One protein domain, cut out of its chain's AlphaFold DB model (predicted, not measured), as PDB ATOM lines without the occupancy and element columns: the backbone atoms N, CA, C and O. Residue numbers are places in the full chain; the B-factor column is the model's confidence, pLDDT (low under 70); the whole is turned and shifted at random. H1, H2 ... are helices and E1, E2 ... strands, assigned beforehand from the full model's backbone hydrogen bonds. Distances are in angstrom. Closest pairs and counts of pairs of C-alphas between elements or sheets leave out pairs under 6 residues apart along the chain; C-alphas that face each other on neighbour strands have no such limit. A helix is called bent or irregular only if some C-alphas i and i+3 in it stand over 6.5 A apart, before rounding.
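What this domain is: This is residues 6 to 78 of the 84 residues of the protein "DDE_Tnp_IS1595 domain-containing protein" of Planctomycetes bacterium (UniProt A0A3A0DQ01). This is an open, loose chain of helices: the long helix H1 runs out, and the second long helix H2 comes back beside its far half at a steep angle, with few contacts between them. A small two-strand hairpin, E1 and E2, sits at the start of H1, its turn, residues 12 to 17, sticking out, while the short helix H3 follows H2 after a loop whose residues 61 to 67 also stick out. The printed part has 73 residues, with named elements in the order E1, E2, H1, H2, H3; the sheet's order is E1 - E2, antiparallel, and the class is mostly helix. The whole is loose, with a radius of gyration of the C-alphas of 15.5 A and spans of 39 by 30 by 22 A.

How they stand to each other: Look first at the sheet, where E1, residues 9 to 11, and E2, residues 18 to 20, form a hairpin. They are antiparallel at 151 degrees between their directions. C-alphas 9 and 20 face each other at 5.5 A, as do 11 and 18, but no backbone N and O across the pair are within hydrogen-bond range. A tight link with no residues between joins E2 to H1, residues 21 to 37. The closest C-alphas of E1 and H1 are those of Phe 9 and Lys 21, 7.2 A apart. H2, residues 44 to 59, is close to H1 but not clearly touching; the closest C-alphas are those of Leu 31 and Phe 54, 7.3 A apart. Their lines stand at a steep tilt of 46 degrees, and they run opposite ways. H2 is irregular, C-alphas 45 and 48 being 7.3 A apart. H3, residues 69 to 76, and H2 are near each other, with 6 pairs of C-alphas within 10 A and the closest at 8.0 A. H1 and H3 are apart. In H1 and H3 every O i to N i+4 pair is within hydrogen-bond range; in H2 10 of 12 are.

Where its parts are: Find C-alpha 9 at (16.812, 41.432, -35.048), where E1 begins. H1 starts at C-alpha 21, (18.839, 43.718, -28.529), and spans 24.4 A from first to last C-alpha. H2 spans 23.2 A in the same measure, and the shorter H3 spans 10.6 A, ending at C-alpha 76, (8.962, 29.445, -3.413).

The domain as a whole: The two C-alphas farthest apart are those of Arg 13 and Gln 41, at 42.6 A. The printed part, residues 6 to 78, has no cut, and no link is long. In this predicted model the mean pLDDT of the printed part is 77.4; look for values under 70 at residues 6 to 20 and 41 to 42.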
ATOM      1  N   LYS A   6      14.497  45.203 -39.123       53.12
ATOM      2  CA  LYS A   6      15.588  44.312 -39.555       53.12
ATOM      3  C   LYS A   6      16.968  44.625 -38.956       53.12
ATOM      4  O   LYS A   6      17.799  43.728 -38.906       53.12
ATOM      5  N   VAL A   7      17.218  45.846 -38.478       56.91
ATOM      6  CA  VAL A   7      18.529  46.245 -37.922       56.91
ATOM      7  C   VAL A   7      18.725  45.757 -36.475       56.91
ATOM      8  O   VAL A   7      19.855  45.577 -36.020       56.91
ATOM      9  N   PHE A   8      17.633  45.486 -35.748       50.97
ATOM     10  CA  PHE A   8      17.672  45.101 -34.328       50.97
ATOM     11  C   PHE A   8      17.422  43.609 -34.074       50.97
ATOM     12  O   PHE A   8      17.701  43.121 -32.975       50.97
ATOM     13  N   PHE A   9      16.912  42.887 -35.073       52.78
ATOM     14  CA  PHE A   9      16.812  41.432 -35.048       52.78
ATOM     15  C   PHE A   9      18.137  40.834 -35.505       52.78
ATOM     16  O   PHE A   9      18.504  40.949 -36.671       52.78
ATOM     17  N   ARG A  10      18.853  40.165 -34.599       59.28
ATOM     18  CA  ARG A  10      19.964  39.299 -34.994       59.28
ATOM     19  C   ARG A  10      19.482  37.863 -34.866       59.28
ATOM     20  O   ARG A  10      19.322  37.357 -33.761       59.28
ATOM     21  N   ILE A  11      19.204  37.229 -35.999       57.62
ATOM     22  CA  ILE A  11      18.913  35.795 -36.049       57.62
ATOM     23  C   ILE A  11      20.266  35.086 -35.959       57.62
ATOM     24  O   ILE A  11      21.122  35.286 -36.824       57.62
ATOM     25  N   SER A  12      20.496  34.316 -34.893       53.25
ATOM     26  CA  SER A  12      21.680  33.457 -34.818       53.25
ATOM     27  C   SER A  12      21.529  32.342 -35.849       53.25
ATOM     28  O   SER A  12      20.538  31.617 -35.847       53.25
ATOM     29  N   ARG A  13      22.492  32.211 -36.765       55.03
ATOM     30  CA  ARG A  13      22.403  31.265 -37.893       55.03
ATOM     31  C   ARG A  13      22.659  29.804 -37.495       55.03
ATOM     32  O   ARG A  13      22.516  28.930 -38.336       55.03
ATOM     33  N   ILE A  14      23.058  29.551 -36.244       59.69
ATOM     34  CA  ILE A  14      23.567  28.247 -35.769       59.69
ATOM     35  C   ILE A  14      22.581  27.548 -34.805       59.69
ATOM     36  O   ILE A  14      22.724  26.377 -34.486       59.69
ATOM     37  N   GLY A  15      21.509  28.221 -34.403       56.12
ATOM     38  CA  GLY A  15      20.415  27.634 -33.633       56.12
ATOM     39  C   GLY A  15      19.309  28.668 -33.580       56.12
ATOM     40  O   GLY A  15      19.613  29.819 -33.281       56.12
ATOM     41  N   GLY A  16      18.080  28.301 -33.948       60.06
ATOM     42  CA  GLY A  16      16.951  29.191 -34.280       60.06
ATOM     43  C   GLY A  16      16.421  30.119 -33.174       60.06
ATOM     44  O   GLY A  16      15.236  30.437 -33.150       60.06
ATOM     45  N   TRP A  17      17.269  30.569 -32.256       59.91
ATOM     46  CA  TRP A  17      16.963  31.510 -31.196       59.91
ATOM     47  C   TRP A  17      16.882  32.938 -31.744       59.91
ATOM     48  O   TRP A  17      17.841  33.492 -32.295       59.91
ATOM     49  N   LEU A  18      15.715  33.554 -31.563       67.19
ATOM     50  CA  LEU A  18      15.457  34.950 -31.899       67.19
ATOM     51  C   LEU A  18      15.876  35.845 -30.726       67.19
ATOM     52  O   LEU A  18      15.127  36.019 -29.767       67.19
ATOM     53  N   ALA A  19      17.066  36.443 -30.808       65.31
ATOM     54  CA  ALA A  19      17.552  37.389 -29.806       65.31
ATOM     55  C   ALA A  19      17.244  38.839 -30.221       65.31
ATOM     56  O   ALA A  19      17.576  39.275 -31.329       65.31
ATOM     57  N   ARG A  20      16.626  39.616 -29.321       69.94
ATOM     58  CA  ARG A  20      16.281  41.028 -29.555       69.94
ATOM     59  C   ARG A  20      17.109  41.948 -28.661       69.94
ATOM     60  O   ARG A  20      16.901  41.971 -27.451       69.94
ATOM     61  N   LYS A  21      17.981  42.766 -29.265       76.31
ATOM     62  CA  LYS A  21      18.839  43.718 -28.529       76.31
ATOM     63  C   LYS A  21      18.042  44.726 -27.697       76.31
ATOM     64  O   LYS A  21      18.308  44.871 -26.514       76.31
ATOM     65  N   ASN A  22      16.984  45.299 -28.272       79.31
ATOM     66  CA  ASN A  22      16.086  46.228 -27.572       79.31
ATOM     67  C   ASN A  22      15.490  45.607 -26.286       79.31
ATOM     68  O   ASN A  22      15.414  46.262 -25.252       79.31
ATOM     69  N   THR A  23      15.137  44.315 -26.305       80.62
ATOM     70  CA  THR A  23      14.622  43.647 -25.100       80.62
ATOM     71  C   THR A  23      15.692  43.520 -24.022       80.62
ATOM     72  O   THR A  23      15.383  43.780 -22.864       80.62
ATOM     73  N   ALA A  24      16.927  43.172 -24.398       83.19
ATOM     74  CA  ALA A  24      18.046  43.091 -23.464       83.19
ATOM     75  C   ALA A  24      18.383  44.468 -22.861       83.19
ATOM     76  O   ALA A  24      18.467  44.609 -21.642       83.19
ATOM     77  N   GLU A  25      18.491  45.504 -23.694       85.19
ATOM     78  CA  GLU A  25      18.749  46.886 -23.261       85.19
ATOM     79  C   GLU A  25      17.653  47.393 -22.312       85.19
ATOM     80  O   GLU A  25      17.941  47.961 -21.259       85.19
ATOM     81  N   SER A  26      16.387  47.111 -22.631       85.75
ATOM     82  CA  SER A  26      15.251  47.471 -21.784       85.75
ATOM     83  C   SER A  26      15.282  46.766 -20.419       85.75
ATOM     84  O   SER A  26      14.968  47.410 -19.413       85.75
ATOM     85  N   SER A  27      15.700  45.490 -20.343       85.69
ATOM     86  CA  SER A  27      15.886  44.801 -19.051       85.69
ATOM     87  C   SER A  27      16.958  45.458 -18.197       85.69
ATOM     88  O   SER A  27      16.717  45.711 -17.017       85.69
ATOM     89  N   PHE A  28      18.123  45.759 -18.773       85.19
ATOM     90  CA  PHE A  28      19.226  46.348 -18.013       85.19
ATOM     91  C   PHE A  28      18.881  47.753 -17.515       85.19
ATOM     92  O   PHE A  28      19.083  48.040 -16.338       85.19
ATOM     93  N   ALA A  29      18.218  48.571 -18.337       88.62
ATOM     94  CA  ALA A  29      17.743  49.886 -17.912       88.62
ATOM     95  C   ALA A  29      16.754  49.813 -16.727       88.62
ATOM     96  O   ALA A  29      16.745  50.681 -15.854       88.62
ATOM     97  N   TRP A  30      15.905  48.780 -16.672       87.69
ATOM     98  CA  TRP A  30      15.008  48.548 -15.534       87.69
ATOM     99  C   TRP A  30      15.750  48.100 -14.273       87.69
ATOM    100  O   TRP A  30      15.401  48.532 -13.170       87.69
ATOM    101  N   LEU A  31      16.757  47.241 -14.428       88.06
ATOM    102  CA  LEU A  31      17.581  46.759 -13.325       88.06
ATOM    103  C   LEU A  31      18.375  47.904 -12.685       88.06
ATOM    104  O   LEU A  31      18.349  48.051 -11.465       88.06
ATOM    105  N   GLU A  32      18.993  48.763 -13.493       86.81
ATOM    106  CA  GLU A  32      19.741  49.936 -13.021       86.81
ATOM    107  C   GLU A  32      18.852  50.925 -12.259       86.81
ATOM    108  O   GLU A  32      19.227  51.414 -11.194       86.81
ATOM    109  N   ARG A  33      17.628  51.177 -12.741       87.62
ATOM    110  CA  ARG A  33      16.662  52.033 -12.028       87.62
ATOM    111  C   ARG A  33      16.267  51.456 -10.673       87.62
ATOM    112  O   ARG A  33      16.163  52.196  -9.699       87.62
ATOM    113  N   ARG A  34      16.052  50.140 -10.591       85.50
ATOM    114  CA  ARG A  34      15.771  49.467  -9.311       85.50
ATOM    115  C   ARG A  34      16.968  49.532  -8.375       85.50
ATOM    116  O   ARG A  34      16.763  49.788  -7.191       85.50
ATOM    117  N   HIS A  35      18.173  49.332  -8.909       84.25
ATOM    118  CA  HIS A  35      19.419  49.426  -8.162       84.25
ATOM    119  C   HIS A  35      19.579  50.808  -7.522       84.25
ATOM    120  O   HIS A  35      19.698  50.913  -6.305       84.25
ATOM    121  N   ASN A  36      19.474  51.864  -8.330       83.88
ATOM    122  CA  ASN A  36      19.680  53.237  -7.875       83.88
ATOM    123  C   ASN A  36      18.532  53.770  -7.002       83.88
ATOM    124  O   ASN A  36      18.784  54.608  -6.141       83.88
ATOM    125  N   GLY A  37      17.295  53.308  -7.218       81.50
ATOM    126  CA  GLY A  37      16.113  53.777  -6.490       81.50
ATOM    127  C   GLY A  37      15.819  52.993  -5.211       81.50
ATOM    128  O   GLY A  37      15.976  53.500  -4.108       81.50
ATOM    129  N   ILE A  38      15.344  51.754  -5.357       75.56
ATOM    130  CA  ILE A  38      14.777  50.961  -4.246       75.56
ATOM    131  C   ILE A  38      15.880  50.218  -3.480       75.56
ATOM    132  O   ILE A  38      15.757  49.949  -2.289       75.56
ATOM    133  N   LEU A  39      16.967  49.881  -4.168       76.06
ATOM    134  CA  LEU A  39      18.021  48.995  -3.681       76.06
ATOM    135  C   LEU A  39      19.322  49.752  -3.348       76.06
ATOM    136  O   LEU A  39      20.403  49.163  -3.331       76.06
ATOM    137  N   HIS A  40      19.211  51.049  -3.053       70.06
ATOM    138  CA  HIS A  40      20.320  52.002  -2.928       70.06
ATOM    139  C   HIS A  40      21.387  51.625  -1.872       70.06
ATOM    140  O   HIS A  40      22.503  52.130  -1.905       70.06
ATOM    141  N   GLN A  41      21.066  50.729  -0.932       67.56
ATOM    142  CA  GLN A  41      21.925  50.335   0.199       67.56
ATOM    143  C   GLN A  41      22.129  48.809   0.289       67.56
ATOM    144  O   GLN A  41      22.288  48.251   1.375       67.56
ATOM    145  N   LEU A  42      22.080  48.080  -0.830       69.19
ATOM    146  CA  LEU A  42      22.233  46.626  -0.772       69.19
ATOM    147  C   LEU A  42      23.667  46.165  -0.524       69.19
ATOM    148  O   LEU A  42      24.580  46.424  -1.307       69.19
ATOM    149  N   LEU A  43      23.831  45.326   0.500       73.94
ATOM    150  CA  LEU A  43      25.039  44.533   0.666       73.94
ATOM    151  C   LEU A  43      25.123  43.449  -0.418       73.94
ATOM    152  O   LEU A  43      24.138  42.783  -0.749       73.94
ATOM    153  N   ARG A  44      26.347  43.180  -0.889       77.94
ATOM    154  CA  ARG A  44      26.653  42.148  -1.902       77.94
ATOM    155  C   ARG A  44      26.079  40.767  -1.557       77.94
ATOM    156  O   ARG A  44      25.701  40.023  -2.453       77.94
ATOM    157  N   ARG A  45      25.944  40.445  -0.262       82.31
ATOM    158  CA  ARG A  45      25.372  39.181   0.236       82.31
ATOM    159  C   ARG A  45      23.924  38.949  -0.209       82.31
ATOM    160  O   ARG A  45      23.482  37.805  -0.253       82.31
ATOM    161  N   HIS A  46      23.159  40.002  -0.481       82.50
ATOM    162  CA  HIS A  46      21.734  39.881  -0.811       82.50
ATOM    163  C   HIS A  46      21.466  40.041  -2.301       82.50
ATOM    164  O   HIS A  46      20.367  39.724  -2.749       82.50
ATOM    165  N   LEU A  47      22.479  40.443  -3.075       84.25
ATOM    166  CA  LEU A  47      22.386  40.623  -4.518       84.25
ATOM    167  C   LEU A  47      21.745  39.422  -5.239       84.25
ATOM    168  O   LEU A  47      20.831  39.671  -6.022       84.25
ATOM    169  N   PRO A  48      22.079  38.150  -4.915       84.31
ATOM    170  CA  PRO A  48      21.457  36.994  -5.563       84.31
ATOM    171  C   PRO A  48      19.934  36.920  -5.379       84.31
ATOM    172  O   PRO A  48      19.219  36.473  -6.271       84.31
ATOM    173  N   ARG A  49      19.416  37.381  -4.233       83.38
ATOM    174  CA  ARG A  49      17.971  37.380  -3.952       83.38
ATOM    175  C   ARG A  49      17.248  38.419  -4.807       83.38
ATOM    176  O   ARG A  49      16.213  38.114  -5.388       83.38
ATOM    177  N   TYR A  50      17.827  39.611  -4.943       85.44
ATOM    178  CA  TYR A  50      17.247  40.687  -5.751       85.44
ATOM    179  C   TYR A  50      17.346  40.429  -7.248       85.44
ATOM    180  O   TYR A  50      16.422  40.761  -7.986       85.44
ATOM    181  N   THR A  51      18.433  39.807  -7.710       85.44
ATOM    182  CA  THR A  51      18.533  39.374  -9.107       85.44
ATOM    183  C   THR A  51      17.489  38.311  -9.425       85.44
ATOM    184  O   THR A  51      16.891  38.367 -10.495       85.44
ATOM    185  N   ASN A  52      17.209  37.402  -8.483       85.81
ATOM    186  CA  ASN A  52      16.180  36.381  -8.667       85.81
ATOM    187  C   ASN A  52      14.761  36.980  -8.677       85.81
ATOM    188  O   ASN A  52      13.956  36.673  -9.551       85.81
ATOM    189  N   GLU A  53      14.467  37.914  -7.767       85.31
ATOM    190  CA  GLU A  53      13.200  38.660  -7.770       85.31
ATOM    191  C   GLU A  53      13.012  39.451  -9.076       85.31
ATOM    192  O   GLU A  53      11.927  39.459  -9.670       85.31
ATOM    193  N   PHE A  54      14.074  40.110  -9.548       87.62
ATOM    194  CA  PHE A  54      14.056  40.843 -10.807       87.62
ATOM    195  C   PHE A  54      13.777  39.914 -11.991       87.62
ATOM    196  O   PHE A  54      12.901  40.233 -12.797       87.62
ATOM    197  N   ALA A  55      14.470  38.775 -12.072       87.69
ATOM    198  CA  ALA A  55      14.263  37.777 -13.116       87.69
ATOM    199  C   ALA A  55      12.814  37.277 -13.120       87.69
ATOM    200  O   ALA A  55      12.144  37.348 -14.151       87.69
ATOM    201  N   PHE A  56      12.275  36.915 -11.952       86.62
ATOM    202  CA  PHE A  56      10.879  36.508 -11.819       86.62
ATOM    203  C   PHE A  56       9.913  37.589 -12.311       86.62
ATOM    204  O   PHE A  56       9.013  37.313 -13.108       86.62
ATOM    205  N   ARG A  57      10.086  38.842 -11.876       85.19
ATOM    206  CA  ARG A  57       9.196  39.943 -12.274       85.19
ATOM    207  C   ARG A  57       9.319  40.284 -13.757       85.19
ATOM    208  O   ARG A  57       8.327  40.675 -14.370       85.19
ATOM    209  N   TRP A  58      10.515  40.163 -14.322       86.38
ATOM    210  CA  TRP A  58      10.758  40.400 -15.739       86.38
ATOM    211  C   TRP A  58      10.126  39.310 -16.608       86.38
ATOM    212  O   TRP A  58       9.429  39.628 -17.571       86.38
ATOM    213  N   ASN A  59      10.293  38.043 -16.229       85.94
ATOM    214  CA  ASN A  59       9.743  36.893 -16.948       85.94
ATOM    215  C   ASN A  59       8.210  36.838 -16.842       85.94
ATOM    216  O   ASN A  59       7.528  36.540 -17.819       85.94
ATOM    217  N   SER A  60       7.646  37.224 -15.695       86.25
ATOM    218  CA  SER A  60       6.192  37.258 -15.459       86.25
ATOM    219  C   SER A  60       5.497  38.558 -15.889       86.25
ATOM    220  O   SER A  60       4.315  38.752 -15.594       86.25
ATOM    221  N   ARG A  61       6.188  39.470 -16.591       83.06
ATOM    222  CA  ARG A  61       5.672  40.821 -16.894       83.06
ATOM    223  C   ARG A  61       4.402  40.846 -17.749       83.06
ATOM    224  O   ARG A  61       3.652  41.811 -17.669       83.06
ATOM    225  N   THR A  62       4.188  39.822 -18.570       85.62
ATOM    226  CA  THR A  62       3.019  39.690 -19.454       85.62
ATOM    227  C   THR A  62       1.840  39.002 -18.774       85.62
ATOM    228  O   THR A  62       0.754  38.997 -19.337       85.62
ATOM    229  N   LEU A  63       2.048  38.424 -17.587       86.00
ATOM    230  CA  LEU A  63       1.013  37.736 -16.823       86.00
ATOM    231  C   LEU A  63       0.207  38.732 -15.993       86.00
ATOM    232  O   LEU A  63       0.773  39.660 -15.394       86.00
ATOM    233  N   THR A  64      -1.096  38.478 -15.896       85.50
ATOM    234  CA  THR A  64      -2.008  39.226 -15.028       85.50
ATOM    235  C   THR A  64      -1.705  38.910 -13.561       85.50
ATOM    236  O   THR A  64      -1.135  37.866 -13.241       85.50
ATOM    237  N   GLY A  65      -2.067  39.811 -12.638       73.44
ATOM    238  CA  GLY A  65      -1.740  39.666 -11.213       73.44
ATOM    239  C   GLY A  65      -2.155  38.315 -10.616       73.44
ATOM    240  O   GLY A  65      -1.357  37.711  -9.909       73.44
ATOM    241  N   GLY A  66      -3.345  37.809 -10.967       80.56
ATOM    242  CA  GLY A  66      -3.831  36.499 -10.513       80.56
ATOM    243  C   GLY A  66      -3.060  35.317 -11.106       80.56
ATOM    244  O   GLY A  66      -2.696  34.388 -10.392       80.56
ATOM    245  N   GLU A  67      -2.715  35.388 -12.391       82.38
ATOM    246  CA  GLU A  67      -1.952  34.344 -13.093       82.38
ATOM    247  C   GLU A  67      -0.492  34.272 -12.629       82.38
ATOM    248  O   GLU A  67       0.168  33.250 -12.785       82.38
ATOM    249  N   ARG A  68       0.022  35.352 -12.026       83.06
ATOM    250  CA  ARG A  68       1.381  35.427 -11.478       83.06
ATOM    251  C   ARG A  68       1.533  34.718 -10.128       83.06
ATOM    252  O   ARG A  68       2.657  34.415  -9.737       83.06
ATOM    253  N   ILE A  69       0.437  34.435  -9.427       82.94
ATOM    254  CA  ILE A  69       0.474  33.820  -8.091       82.94
ATOM    255  C   ILE A  69       0.963  32.372  -8.175       82.94
ATOM    256  O   ILE A  69       1.843  31.975  -7.419       82.94
ATOM    257  N   VAL A  70       0.455  31.602  -9.137       84.00
ATOM    258  CA  VAL A  70       0.832  30.194  -9.339       84.00
ATOM    259  C   VAL A  70       2.343  30.013  -9.573       84.00
ATOM    260  O   VAL A  70       2.963  29.244  -8.839       84.00
ATOM    261  N   PRO A  71       2.998  30.729 -10.513       83.31
ATOM    262  CA  PRO A  71       4.443  30.618 -10.688       83.31
ATOM    263  C   PRO A  71       5.239  31.207  -9.515       83.31
ATOM    264  O   PRO A  71       6.357  30.759  -9.279       83.31
ATOM    265  N   ALA A  72       4.686  32.167  -8.759       82.31
ATOM    266  CA  ALA A  72       5.326  32.646  -7.532       82.31
ATOM    267  C   ALA A  72       5.405  31.536  -6.474       82.31
ATOM    268  O   ALA A  72       6.465  31.337  -5.887       82.31
ATOM    269  N   ILE A  73       4.311  30.793  -6.269       84.19
ATOM    270  CA  ILE A  73       4.243  29.677  -5.313       84.19
ATOM    271  C   ILE A  73       5.217  28.566  -5.721       84.19
ATOM    272  O   ILE A  73       6.048  28.160  -4.913       84.19
ATOM    273  N   ASN A  74       5.211  28.158  -6.994       82.38
ATOM    274  CA  ASN A  74       6.146  27.144  -7.497       82.38
ATOM    275  C   ASN A  74       7.616  27.565  -7.319       82.38
ATOM    276  O   ASN A  74       8.474  26.747  -6.988       82.38
ATOM    277  N   GLY A  75       7.916  28.856  -7.500       77.06
ATOM    278  CA  GLY A  75       9.250  29.405  -7.264       77.06
ATOM    279  C   GLY A  75       9.666  29.415  -5.787       77.06
ATOM    280  O   GLY A  75      10.847  29.241  -5.482       77.06
ATOM    281  N   MET A  76       8.714  29.565  -4.858       76.94
ATOM    282  CA  MET A  76       8.962  29.445  -3.413       76.94
ATOM    283  C   MET A  76       9.268  28.003  -2.998       76.94
ATOM    284  O   MET A  76      10.102  27.790  -2.121       76.94
ATOM    285  N   GLU A  77       8.646  27.022  -3.653       80.62
ATOM    286  CA  GLU A  77       8.910  25.589  -3.449       80.62
ATOM    287  C   GLU A  77      10.227  25.117  -4.095       80.62
ATOM    288  O   GLU A  77      10.633  23.969  -3.921       80.62
ATOM    289  N   GLY A  78      10.924  25.995  -4.828       71.31
ATOM    290  CA  GLY A  78      12.173  25.680  -5.526       71.31
ATOM    291  C   GLY A  78      11.979  25.040  -6.903       71.31
ATOM    292  O   GLY A  78      12.961  24.726  -7.572       71.31
TER     293      GLY A  78